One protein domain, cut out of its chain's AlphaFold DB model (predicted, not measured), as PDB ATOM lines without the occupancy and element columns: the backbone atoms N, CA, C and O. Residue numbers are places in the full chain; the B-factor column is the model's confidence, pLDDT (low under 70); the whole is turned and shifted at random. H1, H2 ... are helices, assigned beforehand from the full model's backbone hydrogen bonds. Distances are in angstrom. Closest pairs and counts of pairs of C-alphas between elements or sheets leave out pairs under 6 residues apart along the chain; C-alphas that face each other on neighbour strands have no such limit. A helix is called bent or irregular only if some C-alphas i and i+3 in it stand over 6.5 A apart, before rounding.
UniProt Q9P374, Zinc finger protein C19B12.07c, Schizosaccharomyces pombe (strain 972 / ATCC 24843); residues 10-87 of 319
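Overview. This is residues 10 to 87 of the 319 residues of the protein "Zinc finger protein C19B12.07c" of Schizosaccharomyces pombe (strain 972 / ATCC 24843) (UniProt Q9P374). Long helix H5 crosses H3, the middle of a small body with H1, H2 and H4, and sticks out with residues 80 to 87. The 78 printed residues hold named helices H1 to H5, in order: all helix. The whole is compact, radius of gyration of the C-alphas 12.5 A, spanning 40 by 24 by 24 A.

Along the chain. Find C-alpha 64 at (137.838, 169.644, 168.437); H5, residues 64 to 87, runs 33.8 A to C-alpha 87 at (117.410, 193.719, 180.433). H3, residues 43 to 56, is irregular: C-alphas 45 and 48 are 8.1 A apart. H1 is residues 21 to 31, H2 36 to 39, H4 58 to 62.

Arrangement. Look at Ala 71: H5 touches H3 with residues 67 to 75 alone, steep tilt 67 degrees, closest C-alphas Glu 49 and Ala 71, 4.8 A. H1 touches H3's residues 43 to 48 alone, closest C-alphas Ser 21 and Tyr 44, 5.1 A. O i to N i+4 pairs within hydrogen-bond range: every one in H1 and H5, 8 of 10 in H3, 0 of 1 in H4, beside 2 of 2 O i to N i+3.

Size, cuts and confidence. The printed part has no cut; its four links are tight; no printed residue is under pLDDT 70.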
ATOM      1  N   ARG A  10     141.146 186.972 164.249       93.79
ATOM      2  CA  ARG A  10     142.421 186.596 163.634       93.79
ATOM      3  C   ARG A  10     142.657 185.095 163.755       93.79
ATOM      4  O   ARG A  10     142.271 184.479 164.747       93.79
ATOM      5  N   CYS A  11     143.325 184.545 162.752       93.12
ATOM      6  CA  CYS A  11     143.862 183.190 162.759       93.12
ATOM      7  C   CYS A  11     144.729 182.953 164.012       93.12
ATOM      8  O   CYS A  11     145.652 183.733 164.240       93.12
ATOM      9  N   PRO A  12     144.464 181.912 164.823       91.51
ATOM     10  CA  PRO A  12     145.327 181.553 165.952       91.51
ATOM     11  C   PRO A  12     146.590 180.787 165.521       91.51
ATOM     12  O   PRO A  12     147.431 180.448 166.347       91.51
ATOM     13  N   PHE A  13     146.715 180.482 164.231       89.70
ATOM     14  CA  PHE A  13     147.884 179.850 163.630       89.70
ATOM     15  C   PHE A  13     148.673 180.887 162.820       89.70
ATOM     16  O   PHE A  13     148.161 181.972 162.555       89.70
ATOM     17  N   ASP A  14     149.895 180.546 162.399       83.65
ATOM     18  CA  ASP A  14     150.778 181.424 161.614       83.65
ATOM     19  C   ASP A  14     150.237 181.666 160.190       83.65
ATOM     20  O   ASP A  14     150.750 181.144 159.198       83.65
ATOM     21  N   CYS A  15     149.148 182.426 160.087       88.88
ATOM     22  CA  CYS A  15     148.477 182.759 158.846       88.88
ATOM     23  C   CYS A  15     147.873 184.170 158.896       88.88
ATOM     24  O   CYS A  15     147.465 184.662 159.946       88.88
ATOM     25  N   GLU A  16     147.800 184.844 157.747       91.18
ATOM     26  CA  GLU A  16     147.397 186.259 157.664       91.18
ATOM     27  C   GLU A  16     145.874 186.484 157.731       91.18
ATOM     28  O   GLU A  16     145.396 187.597 157.512       91.18
ATOM     29  N   PHE A  17     145.085 185.442 158.013       94.21
ATOM     30  CA  PHE A  17     143.632 185.559 157.991       94.21
ATOM     31  C   PHE A  17     143.108 186.455 159.124       94.21
ATOM     32  O   PHE A  17     143.429 186.277 160.305       94.21
ATOM     33  N   ALA A  18     142.223 187.375 158.742       93.14
ATOM     34  CA  ALA A  18     141.407 188.181 159.631       93.14
ATOM     35  C   ALA A  18     140.030 188.399 158.983       93.14
ATOM     36  O   ALA A  18     139.954 188.843 157.837       93.14
ATOM     37  N   GLY A  19     138.946 188.098 159.697       93.11
ATOM     38  CA  GLY A  19     137.593 188.215 159.147       93.11
ATOM     39  C   GLY A  19     136.496 188.084 160.197       93.11
ATOM     40  O   GLY A  19     136.779 188.016 161.391       93.11
ATOM     41  N   ASP A  20     135.243 188.071 159.748       93.12
ATOM     42  CA  ASP A  20     134.086 187.831 160.617       93.12
ATOM     43  C   ASP A  20     133.995 186.367 161.087       93.12
ATOM     44  O   ASP A  20     134.747 185.492 160.650       93.12
ATOM     45  N   SER A  21     133.042 186.092 161.978       93.30
ATOM     46  CA  SER A  21     132.818 184.764 162.551       93.30
ATOM     47  C   SER A  21     132.584 183.655 161.523       93.30
ATOM     48  O   SER A  21     133.072 182.544 161.714       93.30
ATOM     49  N   ILE A  22     131.848 183.924 160.441       91.94
ATOM     50  CA  ILE A  22     131.520 182.912 159.424       91.94
ATOM     51  C   ILE A  22     132.760 182.625 158.577       91.94
ATOM     52  O   ILE A  22     133.139 181.469 158.377       91.94
ATOM     53  N   SER A  23     133.430 183.689 158.138       93.46
ATOM     54  CA  SER A  23     134.667 183.635 157.368       93.46
ATOM     55  C   SER A  23     135.770 182.920 158.148       93.46
ATOM     56  O   SER A  23     136.507 182.126 157.570       93.46
ATOM     57  N   PHE A  24     135.855 183.144 159.463       95.39
ATOM     58  CA  PHE A  24     136.810 182.477 160.345       95.39
ATOM     59  C   PHE A  24     136.590 180.963 160.420       95.39
ATOM     60  O   PHE A  24     137.542 180.201 160.256       95.39
ATOM     61  N   ILE A  25     135.347 180.511 160.614       94.03
ATOM     62  CA  ILE A  25     135.036 179.073 160.635       94.03
ATOM     63  C   ILE A  25     135.339 178.433 159.276       94.03
ATOM     64  O   ILE A  25     136.012 177.405 159.219       94.03
ATOM     65  N   SER A  26     134.939 179.084 158.178       93.56
ATOM     66  CA  SER A  26     135.271 178.622 156.824       93.56
ATOM     67  C   SER A  26     136.786 178.546 156.603       93.56
ATOM     68  O   SER A  26     137.285 177.620 155.964       93.56
ATOM     69  N   HIS A  27     137.536 179.513 157.126       95.00
ATOM     70  CA  HIS A  27     138.990 179.545 157.053       95.00
ATOM     71  C   HIS A  27     139.634 178.391 157.844       95.00
ATOM     72  O   HIS A  27     140.501 177.700 157.306       95.00
ATOM     73  N   LEU A  28     139.175 178.109 159.070       94.32
ATOM     74  CA  LEU A  28     139.649 176.961 159.850       94.32
ATOM     75  C   LEU A  28     139.423 175.634 159.114       94.32
ATOM     76  O   LEU A  28     140.316 174.786 159.078       94.32
ATOM     77  N   THR A  29     138.255 175.460 158.494       92.99
ATOM     78  CA  THR A  29     137.936 174.240 157.745       92.99
ATOM     79  C   THR A  29     138.772 174.100 156.475       92.99
ATOM     80  O   THR A  29     139.279 173.017 156.198       92.99
ATOM     81  N   THR A  30     138.975 175.185 155.723       93.60
ATOM     82  CA  THR A  30     139.658 175.135 154.416       93.60
ATOM     83  C   THR A  30     141.183 175.173 154.495       93.60
ATOM     84  O   THR A  30     141.842 174.525 153.687       93.60
ATOM     85  N   ILE A  31     141.760 175.919 155.443       94.39
ATOM     86  CA  ILE A  31     143.215 176.121 155.550       94.39
ATOM     87  C   ILE A  31     143.832 175.242 156.638       94.39
ATOM     88  O   ILE A  31     144.942 174.736 156.474       94.39
ATOM     89  N   HIS A  32     143.118 175.029 157.744       92.77
ATOM     90  CA  HIS A  32     143.633 174.280 158.892       92.77
ATOM     91  C   HIS A  32     143.059 172.866 159.027       92.77
ATOM     92  O   HIS A  32     143.420 172.185 159.990       92.77
ATOM     93  N   ASN A  33     142.255 172.415 158.053       91.37
ATOM     94  CA  ASN A  33     141.589 171.107 158.012       91.37
ATOM     95  C   ASN A  33     140.756 170.811 159.269       91.37
ATOM     96  O   ASN A  33     140.694 169.673 159.725       91.37
ATOM     97  N   SER A  34     140.145 171.846 159.846       90.34
ATOM     98  CA  SER A  34     139.324 171.715 161.047       90.34
ATOM     99  C   SER A  34     137.930 171.175 160.721       90.34
ATOM    100  O   SER A  34     137.278 171.645 159.782       90.34
ATOM    101  N   SER A  35     137.430 170.231 161.523       90.34
ATOM    102  CA  SER A  35     136.087 169.659 161.365       90.34
ATOM    103  C   SER A  35     135.011 170.381 162.185       90.34
ATOM    104  O   SER A  35     133.849 169.974 162.162       90.34
ATOM    105  N   VAL A  36     135.346 171.500 162.848       88.05
ATOM    106  CA  VAL A  36     134.424 172.267 163.711       88.05
ATOM    107  C   VAL A  36     133.090 172.615 163.043       88.05
ATOM    108  O   VAL A  36     132.048 172.496 163.682       88.05
ATOM    109  N   GLN A  37     133.096 172.985 161.758       85.41
ATOM    110  CA  GLN A  37     131.874 173.318 161.017       85.41
ATOM    111  C   GLN A  37     130.981 172.092 160.776       85.41
ATOM    112  O   GLN A  37     129.756 172.195 160.805       85.41
ATOM    113  N   THR A  38     131.591 170.924 160.559       85.20
ATOM    114  CA  THR A  38     130.885 169.649 160.387       85.20
ATOM    115  C   THR A  38     130.326 169.149 161.715       85.20
ATOM    116  O   THR A  38     129.209 168.642 161.765       85.20
ATOM    117  N   LEU A  39     131.090 169.317 162.798       84.28
ATOM    118  CA  LEU A  39     130.693 168.928 164.150       84.28
ATOM    119  C   LEU A  39     129.555 169.803 164.697       84.28
ATOM    120  O   LEU A  39     128.670 169.300 165.388       84.28
ATOM    121  N   ALA A  40     129.565 171.099 164.384       84.84
ATOM    122  CA  ALA A  40     128.589 172.061 164.871       84.84
ATOM    123  C   ALA A  40     128.236 173.092 163.787       84.84
ATOM    124  O   ALA A  40     128.992 174.029 163.531       84.84
ATOM    125  N   LYS A  41     127.030 172.976 163.211       84.66
ATOM    126  CA  LYS A  41     126.521 173.913 162.185       84.66
ATOM    127  C   LYS A  41     126.582 175.381 162.639       84.66
ATOM    128  O   LYS A  41     126.880 176.261 161.838       84.66
ATOM    129  N   ASN A  42     126.394 175.619 163.938       86.36
ATOM    130  CA  ASN A  42     126.379 176.951 164.541       86.36
ATOM    131  C   ASN A  42     127.712 177.332 165.214       86.36
ATOM    132  O   ASN A  42     127.739 178.230 166.053       86.36
ATOM    133  N   ALA A  43     128.831 176.682 164.859       92.17
ATOM    134  CA  ALA A  43     130.153 176.967 165.438       92.17
ATOM    135  C   ALA A  43     130.570 178.446 165.315       92.17
ATOM    136  O   ALA A  43     131.301 178.958 166.163       92.17
ATOM    137  N   TYR A  44     130.066 179.160 164.302       93.19
ATOM    138  CA  TYR A  44     130.336 180.587 164.104       93.19
ATOM    139  C   TYR A  44     129.828 181.464 165.263       93.19
ATOM    140  O   TYR A  44     130.395 182.525 165.519       93.19
ATOM    141  N   LEU A  45     128.826 181.019 166.028       93.70
ATOM    142  CA  LEU A  45     128.354 181.728 167.224       93.70
ATOM    143  C   LEU A  45     129.409 181.767 168.345       93.70
ATOM    144  O   LEU A  45     129.397 182.675 169.183       93.70
ATOM    145  N   CYS A  46     130.343 180.813 168.327       94.34
ATOM    146  CA  CYS A  46     131.443 180.673 169.281       94.34
ATOM    147  C   CYS A  46     132.807 181.005 168.659       94.34
ATOM    148  O   CYS A  46     133.833 180.673 169.246       94.34
ATOM    149  N   ALA A  47     132.852 181.612 167.467       95.08
ATOM    150  CA  ALA A  47     134.091 181.805 166.710       95.08
ATOM    151  C   ALA A  47     135.179 182.541 167.513       95.08
ATOM    152  O   ALA A  47     136.335 182.117 167.527       95.08
ATOM    153  N   SER A  48     134.804 183.607 168.227       94.84
ATOM    154  CA  SER A  48     135.732 184.374 169.067       94.84
ATOM    155  C   SER A  48     136.304 183.523 170.198       94.84
ATOM    156  O   SER A  48     137.496 183.594 170.490       94.84
ATOM    157  N   GLU A  49     135.469 182.700 170.834       95.96
ATOM    158  CA  GLU A  49     135.909 181.769 171.867       95.96
ATOM    159  C   GLU A  49     136.814 180.676 171.298       95.96
ATOM    160  O   GLU A  49     137.868 180.431 171.867       95.96
ATOM    161  N   ILE A  50     136.474 180.090 170.146       95.80
ATOM    162  CA  ILE A  50     137.316 179.096 169.463       95.80
ATOM    163  C   ILE A  50     138.715 179.669 169.198       95.80
ATOM    164  O   ILE A  50     139.715 179.031 169.523       95.80
ATOM    165  N   ALA A  51     138.799 180.886 168.651       95.81
ATOM    166  CA  ALA A  51     140.075 181.550 168.396       95.81
ATOM    167  C   ALA A  51     140.868 181.797 169.690       95.81
ATOM    168  O   ALA A  51     142.074 181.557 169.737       95.81
ATOM    169  N   ASN A  52     140.199 182.250 170.754       95.28
ATOM    170  CA  ASN A  52     140.834 182.488 172.051       95.28
ATOM    171  C   ASN A  52     141.364 181.194 172.688       95.28
ATOM    172  O   ASN A  52     142.493 181.189 173.179       95.28
ATOM    173  N   GLU A  53     140.593 180.105 172.651       95.90
ATOM    174  CA  GLU A  53     141.001 178.807 173.203       95.90
ATOM    175  C   GLU A  53     142.171 178.200 172.419       95.90
ATOM    176  O   GLU A  53     143.117 177.697 173.024       95.90
ATOM    177  N   LEU A  54     142.168 178.306 171.085       95.14
ATOM    178  CA  LEU A  54     143.281 177.847 170.245       95.14
ATOM    179  C   LEU A  54     144.560 178.673 170.452       95.14
ATOM    180  O   LEU A  54     145.647 178.103 170.452       95.14
ATOM    181  N   ASN A  55     144.448 179.987 170.675       93.56
ATOM    182  CA  ASN A  55     145.597 180.840 171.005       93.56
ATOM    183  C   ASN A  55     146.228 180.473 172.356       93.56
ATOM    184  O   ASN A  55     147.445 180.539 172.512       93.56
ATOM    185  N   GLN A  56     145.407 180.114 173.347       93.57
ATOM    186  CA  GLN A  56     145.891 179.750 174.681       93.57
ATOM    187  C   GLN A  56     146.406 178.310 174.730       93.57
ATOM    188  O   GLN A  56     147.410 178.041 175.385       93.57
ATOM    189  N   ASN A  57     145.739 177.393 174.026       93.35
ATOM    190  CA  ASN A  57     146.024 175.964 174.039       93.35
ATOM    191  C   ASN A  57     145.982 175.387 172.609       93.35
ATOM    192  O   ASN A  57     145.012 174.715 172.248       93.35
ATOM    193  N   PRO A  58     147.044 175.567 171.797       91.34
ATOM    194  CA  PRO A  58     147.068 175.100 170.405       91.34
ATOM    195  C   PRO A  58     146.790 173.598 170.223       91.34
ATOM    196  O   PRO A  58     146.254 173.189 169.194       91.34
ATOM    197  N   ASN A  59     147.081 172.775 171.239       91.08
ATOM    198  CA  ASN A  59     146.812 171.329 171.247       91.08
ATOM    199  C   ASN A  59     145.313 170.979 171.161       91.08
ATOM    200  O   ASN A  59     144.970 169.859 170.788       91.08
ATOM    201  N   LEU A  60     144.408 171.914 171.479       92.14
ATOM    202  CA  LEU A  60     142.962 171.708 171.331       92.14
ATOM    203  C   LEU A  60     142.534 171.518 169.871       92.14
ATOM    204  O   LEU A  60     141.443 171.004 169.631       92.14
ATOM    205  N   LYS A  61     143.392 171.870 168.904       89.88
ATOM    206  CA  LYS A  61     143.174 171.579 167.482       89.88
ATOM    207  C   LYS A  61     142.913 170.089 167.228       89.88
ATOM    208  O   LYS A  61     142.074 169.762 166.401       89.88
ATOM    209  N   ASP A  62     143.583 169.205 167.966       90.10
ATOM    210  CA  ASP A  62     143.417 167.751 167.832       90.10
ATOM    211  C   ASP A  62     142.268 167.204 168.710       90.10
ATOM    212  O   ASP A  62     141.956 166.016 168.676       90.10
ATOM    213  N   GLN A  63     141.621 168.066 169.507       91.14
ATOM    214  CA  GLN A  63     140.529 167.741 170.431       91.14
ATOM    215  C   GLN A  63     139.299 168.626 170.159       91.14
ATOM    216  O   GLN A  63     138.748 169.254 171.063       91.14
ATOM    217  N   GLU A  64     138.848 168.678 168.903       90.89
ATOM    218  CA  GLU A  64     137.838 169.644 168.437       90.89
ATOM    219  C   GLU A  64     136.492 169.570 169.177       90.89
ATOM    220  O   GLU A  64     135.838 170.592 169.370       90.89
ATOM    221  N   ILE A  65     136.088 168.387 169.653       89.12
ATOM    222  CA  ILE A  65     134.879 168.239 170.483       89.12
ATOM    223  C   ILE A  65     135.039 168.987 171.812       89.12
ATOM    224  O   ILE A  65     134.136 169.720 172.215       89.12
ATOM    225  N   LEU A  66     136.188 168.833 172.476       91.12
ATOM    226  CA  LEU A  66     136.480 169.530 173.729       91.12
ATOM    227  C   LEU A  66     136.594 171.042 173.494       91.12
ATOM    228  O   LEU A  66     136.025 171.821 174.254       91.12
ATOM    229  N   LEU A  67     137.260 171.450 172.408       94.17
ATOM    230  CA  LEU A  67     137.338 172.848 171.979       94.17
ATOM    231  C   LEU A  67     135.944 173.465 171.819       94.17
ATOM    232  O   LEU A  67     135.676 174.529 172.375       94.17
ATOM    233  N   LEU A  68     135.044 172.787 171.102       92.22
ATOM    234  CA  LEU A  68     133.674 173.250 170.893       92.22
ATOM    235  C   LEU A  68     132.882 173.319 172.200       92.22
ATOM    236  O   LEU A  68     132.132 174.271 172.388       92.22
ATOM    237  N   GLN A  69     133.052 172.362 173.116       90.60
ATOM    238  CA  GLN A  69     132.379 172.382 174.421       90.60
ATOM    239  C   GLN A  69     132.820 173.576 175.279       90.60
ATOM    240  O   GLN A  69     131.971 174.296 175.807       90.60
ATOM    241  N   ILE A  70     134.131 173.822 175.373       92.67
ATOM    242  CA  ILE A  70     134.688 174.958 176.124       92.67
ATOM    243  C   ILE A  70     134.252 176.278 175.480       92.67
ATOM    244  O   ILE A  70     133.748 177.177 176.160       92.67
ATOM    245  N   ALA A  71     134.390 176.389 174.156       94.58
ATOM    246  CA  ALA A  71     134.013 177.591 173.424       94.58
ATOM    247  C   ALA A  71     132.509 177.874 173.525       94.58
ATOM    248  O   ALA A  71     132.105 179.021 173.727       94.58
ATOM    249  N   GLN A  72     131.676 176.833 173.462       92.30
ATOM    250  CA  GLN A  72     130.240 176.950 173.665       92.30
ATOM    251  C   GLN A  72     129.925 177.492 175.059       92.30
ATOM    252  O   GLN A  72     129.200 178.480 175.175       92.30
ATOM    253  N   GLU A  73     130.481 176.892 176.112       91.11
ATOM    254  CA  GLU A  73     130.266 177.342 177.487       91.11
ATOM    255  C   GLU A  73     130.653 178.818 177.669       91.11
ATOM    256  O   GLU A  73     129.895 179.605 178.250       91.11
ATOM    257  N   ASN A  74     131.818 179.208 177.153       94.27
ATOM    258  CA  ASN A  74     132.317 180.573 177.265       94.27
ATOM    259  C   ASN A  74     131.462 181.563 176.459       94.27
ATOM    260  O   ASN A  74     131.133 182.641 176.967       94.27
ATOM    261  N   SER A  75     131.012 181.174 175.262       94.29
ATOM    262  CA  SER A  75     130.130 181.992 174.425       94.29
ATOM    263  C   SER A  75     128.761 182.189 175.078       94.29
ATOM    264  O   SER A  75     128.254 183.312 175.121       94.29
ATOM    265  N   LEU A  76     128.209 181.135 175.691       93.29
ATOM    266  CA  LEU A  76     126.959 181.199 176.430       93.29
ATOM    267  C   LEU A  76     127.122 182.163 177.608       93.29
ATOM    268  O   LEU A  76     126.382 183.134 177.699       93.29
ATOM    269  N   LYS A  77     128.158 182.009 178.446       93.47
ATOM    270  CA  LYS A  77     128.442 182.956 179.545       93.47
ATOM    271  C   LYS A  77     128.538 184.409 179.063       93.47
ATOM    272  O   LYS A  77     128.023 185.300 179.739       93.47
ATOM    273  N   ARG A  78     129.183 184.672 177.921       94.99
ATOM    274  CA  ARG A  78     129.248 186.017 177.322       94.99
ATOM    275  C   ARG A  78     127.856 186.533 176.951       94.99
ATOM    276  O   ARG A  78     127.505 187.647 177.340       94.99
ATOM    277  N   VAL A  79     127.074 185.739 176.229       94.85
ATOM    278  CA  VAL A  79     125.733 186.108 175.753       94.85
ATOM    279  C   VAL A  79     124.767 186.353 176.908       94.85
ATOM    280  O   VAL A  79     124.067 187.361 176.915       94.85
ATOM    281  N   LEU A  80     124.782 185.500 177.932       92.57
ATOM    282  CA  LEU A  80     123.929 185.656 179.110       92.57
ATOM    283  C   LEU A  80     124.255 186.945 179.886       92.57
ATOM    284  O   LEU A  80     123.344 187.661 180.304       92.57
ATOM    285  N   ARG A  81     125.542 187.304 180.017       95.17
ATOM    286  CA  ARG A  81     125.959 188.594 180.608       95.17
ATOM    287  C   ARG A  81     125.468 189.784 179.785       95.17
ATOM    288  O   ARG A  81     124.971 190.756 180.353       95.17
ATOM    289  N   GLN A  82     125.586 189.710 178.459       95.65
ATOM    290  CA  GLN A  82     125.088 190.759 177.571       95.65
ATOM    291  C   GLN A  82     123.568 190.908 177.679       95.65
ATOM    292  O   GLN A  82     123.063 192.022 177.781       95.65
ATOM    293  N   GLN A  83     122.834 189.801 177.728       94.84
ATOM    294  CA  GLN A  83     121.388 189.838 177.881       94.84
ATOM    295  C   GLN A  83     120.967 190.484 179.209       94.84
ATOM    296  O   GLN A  83     120.057 191.311 179.236       94.84
ATOM    297  N   GLN A  84     121.640 190.163 180.315       93.00
ATOM    298  CA  GLN A  84     121.367 190.816 181.599       93.00
ATOM    299  C   GLN A  84     121.595 192.325 181.544       93.00
ATOM    300  O   GLN A  84     120.805 193.092 182.100       93.00
ATOM    301  N   LYS A  85     122.659 192.761 180.859       95.09
ATOM    302  CA  LYS A  85     122.911 194.180 180.604       95.09
ATOM    303  C   LYS A  85     121.759 194.801 179.805       95.09
ATOM    304  O   LYS A  85     121.209 195.809 180.236       95.09
ATOM    305  N   GLU A  86     121.318 194.157 178.725       94.70
ATOM    306  CA  GLU A  86     120.191 194.619 177.900       94.70
ATOM    307  C   GLU A  86     118.850 194.638 178.641       94.70
ATOM    308  O   GLU A  86     118.057 195.546 178.414       94.70
ATOM    309  N   ARG A  87     118.594 193.696 179.556       92.46
ATOM    310  CA  ARG A  87     117.410 193.719 180.433       92.46
ATOM    311  C   ARG A  87     117.413 194.948 181.339       92.46
ATOM    312  O   ARG A  87     116.391 195.613 181.467       92.46
TER     313      ARG A  87